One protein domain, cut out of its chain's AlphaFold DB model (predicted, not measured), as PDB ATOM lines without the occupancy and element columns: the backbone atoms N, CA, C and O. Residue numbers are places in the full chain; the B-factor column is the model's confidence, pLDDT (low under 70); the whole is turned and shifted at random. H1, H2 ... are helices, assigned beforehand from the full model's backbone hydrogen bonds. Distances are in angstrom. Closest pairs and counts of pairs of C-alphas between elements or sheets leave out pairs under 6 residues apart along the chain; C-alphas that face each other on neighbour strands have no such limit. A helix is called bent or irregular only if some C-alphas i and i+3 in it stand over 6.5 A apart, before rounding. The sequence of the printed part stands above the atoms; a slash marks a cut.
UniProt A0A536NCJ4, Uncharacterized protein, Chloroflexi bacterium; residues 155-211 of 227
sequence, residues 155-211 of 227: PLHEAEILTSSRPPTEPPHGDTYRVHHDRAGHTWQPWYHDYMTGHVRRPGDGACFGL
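What this domain is: This is residues 155 to 211 of the 227 residues of an uncharacterized protein of Chloroflexi bacterium (UniProt A0A536NCJ4). This is a compact body with little regular structure: three short helices lie on one side, and two long loops, residues 162 to 176 and 196 to 211, fill much of the rest. The 57 printed residues hold H1, H2 and H3 in that order and no named strand; the class is all helix, with 20 residues in named elements. The radius of gyration of the C-alphas is 9.9 A, and the spans are 28 by 23 by 17 A.

Where its parts are: Find C-alpha 156 at (114.600, 197.150, 256.385), where H1 begins; it runs to residue 161, 11.6 A, and is irregular, with C-alphas 157 and 160 7.6 A apart. H2 is residues 177 to 183, 9.9 A. H3, residues 189 to 195, 9.8 A, ends at C-alpha 195 (121.043, 194.276, 260.585).

How they stand to each other: Look at Glu 160 and Arg 178: their C-alphas, 4.6 A apart, are the closest of H1 and H2, which touch. H3 is close to H2 but not clearly touching, closest at the C-alphas of Tyr 177 and Trp 191, 6.2 A, opposite ways at a shallow tilt of 10 degrees. Every O i to N i+4 pair is within hydrogen-bond range in H2 and H3; H1 has 0 of 2, and 1 of 3 O i to N i+3 pairs. Residues 200 to 201 pair antiparallel with 163 to 164 and with 208 to 209.

The domain as a whole: The farthest C-alphas, Gly 185 and Ala 207, are 28.4 A apart. The printed part has no cut; H1 to H2 is a long link. No printed residue is under 70 in pLDDT.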
ATOM      1  N   PRO A 155     117.236 197.711 252.447       94.56
ATOM      2  CA  PRO A 155     115.925 198.131 252.921       94.56
ATOM      3  C   PRO A 155     115.458 197.252 254.084       94.56
ATOM      4  O   PRO A 155     115.517 196.020 254.013       94.56
ATOM      5  N   LEU A 156     114.954 197.869 255.154       94.81
ATOM      6  CA  LEU A 156     114.600 197.150 256.385       94.81
ATOM      7  C   LEU A 156     113.545 196.037 256.184       94.81
ATOM      8  O   LEU A 156     113.477 195.091 256.971       94.81
ATOM      9  N   HIS A 157     112.737 196.135 255.123       94.75
ATOM     10  CA  HIS A 157     111.696 195.166 254.763       94.75
ATOM     11  C   HIS A 157     112.188 193.967 253.929       94.75
ATOM     12  O   HIS A 157     111.395 193.075 253.638       94.75
ATOM     13  N   GLU A 158     113.470 193.889 253.558       94.00
ATOM     14  CA  GLU A 158     113.998 192.764 252.764       94.00
ATOM     15  C   GLU A 158     114.293 191.492 253.572       94.00
ATOM     16  O   GLU A 158     114.711 190.483 253.002       94.00
ATOM     17  N   ALA A 159     114.044 191.493 254.885       93.31
ATOM     18  CA  ALA A 159     114.372 190.393 255.796       93.31
ATOM     19  C   ALA A 159     113.953 189.000 255.283       93.31
ATOM     20  O   ALA A 159     114.636 188.009 255.530       93.31
ATOM     21  N   GLU A 160     112.843 188.900 254.548       93.88
ATOM     22  CA  GLU A 160     112.258 187.617 254.152       93.88
ATOM     23  C   GLU A 160     113.185 186.709 253.336       93.88
ATOM     24  O   GLU A 160     113.173 185.486 253.515       93.88
ATOM     25  N   ILE A 161     113.980 187.306 252.446       92.62
ATOM     26  CA  ILE A 161     114.841 186.591 251.492       92.62
ATOM     27  C   ILE A 161     116.299 186.515 251.951       92.62
ATOM     28  O   ILE A 161     117.142 185.940 251.262       92.62
ATOM     29  N   LEU A 162     116.602 187.110 253.101       94.50
ATOM     30  CA  LEU A 162     117.954 187.271 253.612       94.50
ATOM     31  C   LEU A 162     118.259 186.247 254.701       94.50
ATOM     32  O   LEU A 162     117.371 185.605 255.262       94.50
ATOM     33  N   THR A 163     119.546 186.070 254.980       94.81
ATOM     34  CA  THR A 163     120.047 185.157 256.010       94.81
ATOM     35  C   THR A 163     121.234 185.783 256.744       94.81
ATOM     36  O   THR A 163     121.598 186.933 256.494       94.81
ATOM     37  N   SER A 164     121.812 185.044 257.683       94.50
ATOM     38  CA  SER A 164     122.853 185.510 258.595       94.50
ATOM     39  C   SER A 164     124.188 184.856 258.313       94.50
ATOM     40  O   SER A 164     124.239 183.657 258.016       94.50
ATOM     41  N   SER A 165     125.263 185.636 258.397       93.81
ATOM     42  CA  SER A 165     126.647 185.162 258.328       93.81
ATOM     43  C   SER A 165     127.180 184.647 259.667       93.81
ATOM     44  O   SER A 165     128.316 184.169 259.719       93.81
ATOM     45  N   ARG A 166     126.372 184.699 260.733       92.81
ATOM     46  CA  ARG A 166     126.749 184.215 262.063       92.81
ATOM     47  C   ARG A 166     127.046 182.708 262.096       92.81
ATOM     48  O   ARG A 166     126.626 181.956 261.197       92.81
ATOM     49  N   PRO A 167     127.793 182.245 263.121       91.88
ATOM     50  CA  PRO A 167     128.134 180.838 263.286       91.88
ATOM     51  C   PRO A 167     126.909 179.908 263.261       91.88
ATOM     52  O   PRO A 167     125.814 180.327 263.628       91.88
ATOM     53  N   PRO A 168     127.088 178.612 262.927       88.06
ATOM     54  CA  PRO A 168     125.997 177.631 262.884       88.06
ATOM     55  C   PRO A 168     125.165 177.466 264.154       88.06
ATOM     56  O   PRO A 168     124.091 176.872 264.123       88.06
ATOM     57  N   THR A 169     125.675 177.957 265.278       89.56
ATOM     58  CA  THR A 169     125.018 177.922 266.582       89.56
ATOM     59  C   THR A 169     124.044 179.078 266.809       89.56
ATOM     60  O   THR A 169     123.327 179.052 267.806       89.56
ATOM     61  N   GLU A 170     124.010 180.079 265.928       89.81
ATOM     62  CA  GLU A 170     123.174 181.275 266.064       89.81
ATOM     63  C   GLU A 170     122.068 181.296 264.989       89.81
ATOM     64  O   GLU A 170     122.324 181.009 263.816       89.81
ATOM     65  N   PRO A 171     120.807 181.598 265.354       85.44
ATOM     66  CA  PRO A 171     119.740 181.743 264.371       85.44
ATOM     67  C   PRO A 171     119.995 182.955 263.459       85.44
ATOM     68  O   PRO A 171     120.619 183.913 263.901       85.44
ATOM     69  N   PRO A 172     119.462 182.972 262.224       87.25
ATOM     70  CA  PRO A 172     118.723 181.926 261.514       87.25
ATOM     71  C   PRO A 172     119.617 180.925 260.746       87.25
ATOM     72  O   PRO A 172     119.165 180.419 259.726       87.25
ATOM     73  N   HIS A 173     120.870 180.661 261.147       79.31
ATOM     74  CA  HIS A 173     121.853 179.950 260.311       79.31
ATOM     75  C   HIS A 173     121.296 178.761 259.503       79.31
ATOM     76  O   HIS A 173     120.696 177.835 260.046       79.31
ATOM     77  N   GLY A 174     121.560 178.772 258.191       79.19
ATOM     78  CA  GLY A 174     121.097 177.747 257.251       79.19
ATOM     79  C   GLY A 174     119.693 177.991 256.682       79.19
ATOM     80  O   GLY A 174     119.355 177.375 255.677       79.19
ATOM     81  N   ASP A 175     118.934 178.925 257.255       89.94
ATOM     82  CA  ASP A 175     117.587 179.325 256.840       89.94
ATOM     83  C   ASP A 175     117.518 180.842 256.559       89.94
ATOM     84  O   ASP A 175     118.430 181.604 256.900       89.94
ATOM     85  N   THR A 176     116.431 181.312 255.939       94.38
ATOM     86  CA  THR A 176     116.141 182.755 255.862       94.38
ATOM     87  C   THR A 176     115.493 183.259 257.152       94.38
ATOM     88  O   THR A 176     114.920 182.474 257.918       94.38
ATOM     89  N   TYR A 177     115.511 184.576 257.389       95.62
ATOM     90  CA  TYR A 177     114.825 185.149 258.556       95.62
ATOM     91  C   TYR A 177     113.320 184.856 258.541       95.62
ATOM     92  O   TYR A 177     112.761 184.613 259.604       95.62
ATOM     93  N   ARG A 178     112.670 184.779 257.366       95.25
ATOM     94  CA  ARG A 178     111.256 184.363 257.247       95.25
ATOM     95  C   ARG A 178     111.027 182.950 257.784       95.25
ATOM     96  O   ARG A 178     110.143 182.748 258.611       95.25
ATOM     97  N   VAL A 179     111.834 181.981 257.346       93.44
ATOM     98  CA  VAL A 179     111.712 180.585 257.804       93.44
ATOM     99  C   VAL A 179     111.947 180.489 259.311       93.44
ATOM    100  O   VAL A 179     111.227 179.775 260.010       93.44
ATOM    101  N   HIS A 180     112.926 181.236 259.831       92.69
ATOM    102  CA  HIS A 180     113.161 181.309 261.268       92.69
ATOM    103  C   HIS A 180     111.978 181.936 262.015       92.69
ATOM    104  O   HIS A 180     111.490 181.325 262.963       92.69
ATOM    105  N   HIS A 181     111.487 183.096 261.570       93.56
ATOM    106  CA  HIS A 181     110.333 183.792 262.141       93.56
ATOM    107  C   HIS A 181     109.130 182.851 262.270       93.56
ATOM    108  O   HIS A 181     108.545 182.732 263.346       93.56
ATOM    109  N   ASP A 182     108.792 182.124 261.205       92.38
ATOM    110  CA  ASP A 182     107.619 181.249 261.187       92.38
ATOM    111  C   ASP A 182     107.774 180.026 262.113       92.38
ATOM    112  O   ASP A 182     106.786 179.528 262.653       92.38
ATOM    113  N   ARG A 183     109.008 179.554 262.352       88.88
ATOM    114  CA  ARG A 183     109.308 178.407 263.231       88.88
ATOM    115  C   ARG A 183     109.507 178.796 264.700       88.88
ATOM    116  O   ARG A 183     109.197 177.999 265.582       88.88
ATOM    117  N   ALA A 184     110.063 179.975 264.966       81.06
ATOM    118  CA  ALA A 184     110.591 180.378 266.273       81.06
ATOM    119  C   ALA A 184     109.657 181.310 267.065       81.06
ATOM    120  O   ALA A 184     110.102 182.012 267.968       81.06
ATOM    121  N   GLY A 185     108.357 181.301 266.757       77.44
ATOM    122  CA  GLY A 185     107.359 182.066 267.510       77.44
ATOM    123  C   GLY A 185     107.129 183.487 266.998       77.44
ATOM    124  O   GLY A 185     106.796 184.359 267.794       77.44
ATOM    125  N   HIS A 186     107.271 183.702 265.687       87.56
ATOM    126  CA  HIS A 186     106.932 184.948 264.993       87.56
ATOM    127  C   HIS A 186     107.709 186.170 265.498       87.56
ATOM    128  O   HIS A 186     107.118 187.193 265.827       87.56
ATOM    129  N   THR A 187     109.037 186.050 265.575       93.06
ATOM    130  CA  THR A 187     109.928 187.166 265.921       93.06
ATOM    131  C   THR A 187     110.909 187.476 264.802       93.06
ATOM    132  O   THR A 187     111.405 186.576 264.116       93.06
ATOM    133  N   TRP A 188     111.202 188.765 264.653       95.62
ATOM    134  CA  TRP A 188     112.233 189.293 263.760       95.62
ATOM    135  C   TRP A 188     113.501 189.709 264.510       95.62
ATOM    136  O   TRP A 188     114.410 190.272 263.908       95.62
ATOM    137  N   GLN A 189     113.610 189.428 265.810       95.81
ATOM    138  CA  GLN A 189     114.759 189.853 266.609       95.81
ATOM    139  C   GLN A 189     116.123 189.456 266.002       95.81
ATOM    140  O   GLN A 189     116.986 190.334 265.941       95.81
ATOM    141  N   PRO A 190     116.333 188.230 265.470       95.88
ATOM    142  CA  PRO A 190     117.603 187.886 264.823       95.88
ATOM    143  C   PRO A 190     117.903 188.735 263.583       95.88
ATOM    144  O   PRO A 190     119.053 189.091 263.349       95.88
ATOM    145  N   TRP A 191     116.871 189.122 262.822       96.88
ATOM    146  CA  TRP A 191     117.030 190.050 261.700       96.88
ATOM    147  C   TRP A 191     117.565 191.396 262.178       96.88
ATOM    148  O   TRP A 191     118.555 191.882 261.641       96.88
ATOM    149  N   TYR A 192     116.954 191.982 263.208       97.94
ATOM    150  CA  TYR A 192     117.399 193.273 263.728       97.94
ATOM    151  C   TYR A 192     118.802 193.198 264.333       97.94
ATOM    152  O   TYR A 192     119.585 194.130 264.157       97.94
ATOM    153  N   HIS A 193     119.141 192.093 265.004       97.31
ATOM    154  CA  HIS A 193     120.488 191.857 265.524       97.31
ATOM    155  C   HIS A 193     121.525 191.860 264.401       97.31
ATOM    156  O   HIS A 193     122.483 192.630 264.451       97.31
ATOM    157  N   ASP A 194     121.306 191.081 263.346       97.12
ATOM    158  CA  ASP A 194     122.226 191.016 262.210       97.12
ATOM    159  C   ASP A 194     122.282 192.318 261.415       97.12
ATOM    160  O   ASP A 194     123.365 192.765 261.026       97.12
ATOM    161  N   TYR A 195     121.135 192.975 261.236       97.75
ATOM    162  CA  TYR A 195     121.043 194.276 260.585       97.75
ATOM    163  C   TYR A 195     121.863 195.334 261.324       97.75
ATOM    164  O   TYR A 195     122.566 196.114 260.690       97.75
ATOM    165  N   MET A 196     121.824 195.346 262.658       98.19
ATOM    166  CA  MET A 196     122.549 196.312 263.490       98.19
ATOM    167  C   MET A 196     124.016 195.959 263.751       98.19
ATOM    168  O   MET A 196     124.707 196.725 264.425       98.19
ATOM    169  N   THR A 197     124.484 194.812 263.257       97.19
ATOM    170  CA  THR A 197     125.858 194.329 263.467       97.19
ATOM    171  C   THR A 197     126.602 194.023 262.167       97.19
ATOM    172  O   THR A 197     127.782 193.693 262.208       97.19
ATOM    173  N   GLY A 198     125.953 194.174 261.007       96.25
ATOM    174  CA  GLY A 198     126.584 193.948 259.704       96.25
ATOM    175  C   GLY A 198     126.725 192.470 259.331       96.25
ATOM    176  O   GLY A 198     127.608 192.112 258.558       96.25
ATOM    177  N   HIS A 199     125.876 191.604 259.887       95.69
ATOM    178  CA  HIS A 199     125.921 190.153 259.675       95.69
ATOM    179  C   HIS A 199     124.857 189.636 258.699       95.69
ATOM    180  O   HIS A 199     124.701 188.426 258.516       95.69
ATOM    181  N   VAL A 200     124.142 190.531 258.021       95.50
ATOM    182  CA  VAL A 200     123.159 190.138 257.017       95.50
ATOM    183  C   VAL A 200     123.864 189.704 255.736       95.50
ATOM    184  O   VAL A 200     124.810 190.344 255.296       95.50
ATOM    185  N   ARG A 201     123.384 188.634 255.101       93.44
ATOM    186  CA  ARG A 201     123.853 188.180 253.787       93.44
ATOM    187  C   ARG A 201     122.705 187.728 252.892       93.44
ATOM    188  O   ARG A 201     121.636 187.324 253.359       93.44
ATOM    189  N   ARG A 202     122.966 187.705 251.586       90.81
ATOM    190  CA  ARG A 202     122.127 186.981 250.624       90.81
ATOM    191  C   ARG A 202     122.477 185.485 250.655       90.81
ATOM    192  O   ARG A 202     123.650 185.142 250.815       90.81
ATOM    193  N   PRO A 203     121.504 184.572 250.501       86.12
ATOM    194  CA  PRO A 203     121.792 183.143 250.403       86.12
ATOM    195  C   PRO A 203     122.774 182.838 249.262       86.12
ATOM    196  O   PRO A 203     122.550 183.230 248.122       86.12
ATOM    197  N   GLY A 204     123.861 182.126 249.570       82.00
ATOM    198  CA  GLY A 204     124.891 181.757 248.589       82.00
ATOM    199  C   GLY A 204     125.909 182.854 248.255       82.00
ATOM    200  O   GLY A 204     126.846 182.576 247.512       82.00
ATOM    201  N   ASP A 205     125.768 184.055 248.820       81.19
ATOM    202  CA  ASP A 205     126.760 185.131 248.737       81.19
ATOM    203  C   ASP A 205     127.701 185.095 249.959       81.19
ATOM    204  O   ASP A 205     127.321 184.665 251.054       81.19
ATOM    205  N   GLY A 206     128.948 185.521 249.758       79.81
ATOM    206  CA  GLY A 206     129.943 185.701 250.814       79.81
ATOM    207  C   GLY A 206     129.973 187.117 251.395       79.81
ATOM    208  O   GLY A 206     130.528 187.304 252.477       79.81
ATOM    209  N   ALA A 207     129.398 188.108 250.706       88.31
ATOM    210  CA  ALA A 207     129.355 189.482 251.189       88.31
ATOM    211  C   ALA A 207     128.336 189.651 252.325       88.31
ATOM    212  O   ALA A 207     127.212 189.143 252.259       88.31
ATOM    213  N   CYS A 208     128.744 190.390 253.357       92.69
ATOM    214  CA  CYS A 208     127.875 190.800 254.451       92.69
ATOM    215  C   CYS A 208     127.545 192.286 254.334       92.69
ATOM    216  O   CYS A 208     128.339 193.069 253.812       92.69
ATOM    217  N   PHE A 209     126.373 192.650 254.827       92.62
ATOM    218  CA  PHE A 209     125.854 194.005 254.841       92.62
ATOM    219  C   PHE A 209     125.043 194.244 256.119       92.62
ATOM    220  O   PHE A 209     124.796 193.335 256.917       92.62
ATOM    221  N   GLY A 210     124.655 195.494 256.325       95.19
ATOM    222  CA  GLY A 210     124.071 196.015 257.550       95.19
ATOM    223  C   GLY A 210     124.977 197.056 258.204       95.19
ATOM    224  O   GLY A 210     126.033 197.435 257.697       95.19
ATOM    225  N   LEU A 211     124.544 197.519 259.365       96.50
ATOM    226  CA  LEU A 211     125.209 198.536 260.162       96.50
ATOM    227  C   LEU A 211     126.364 197.895 260.950       96.50
ATOM    228  O   LEU A 211     126.269 197.662 262.150       96.50
TER     229      LEU A 211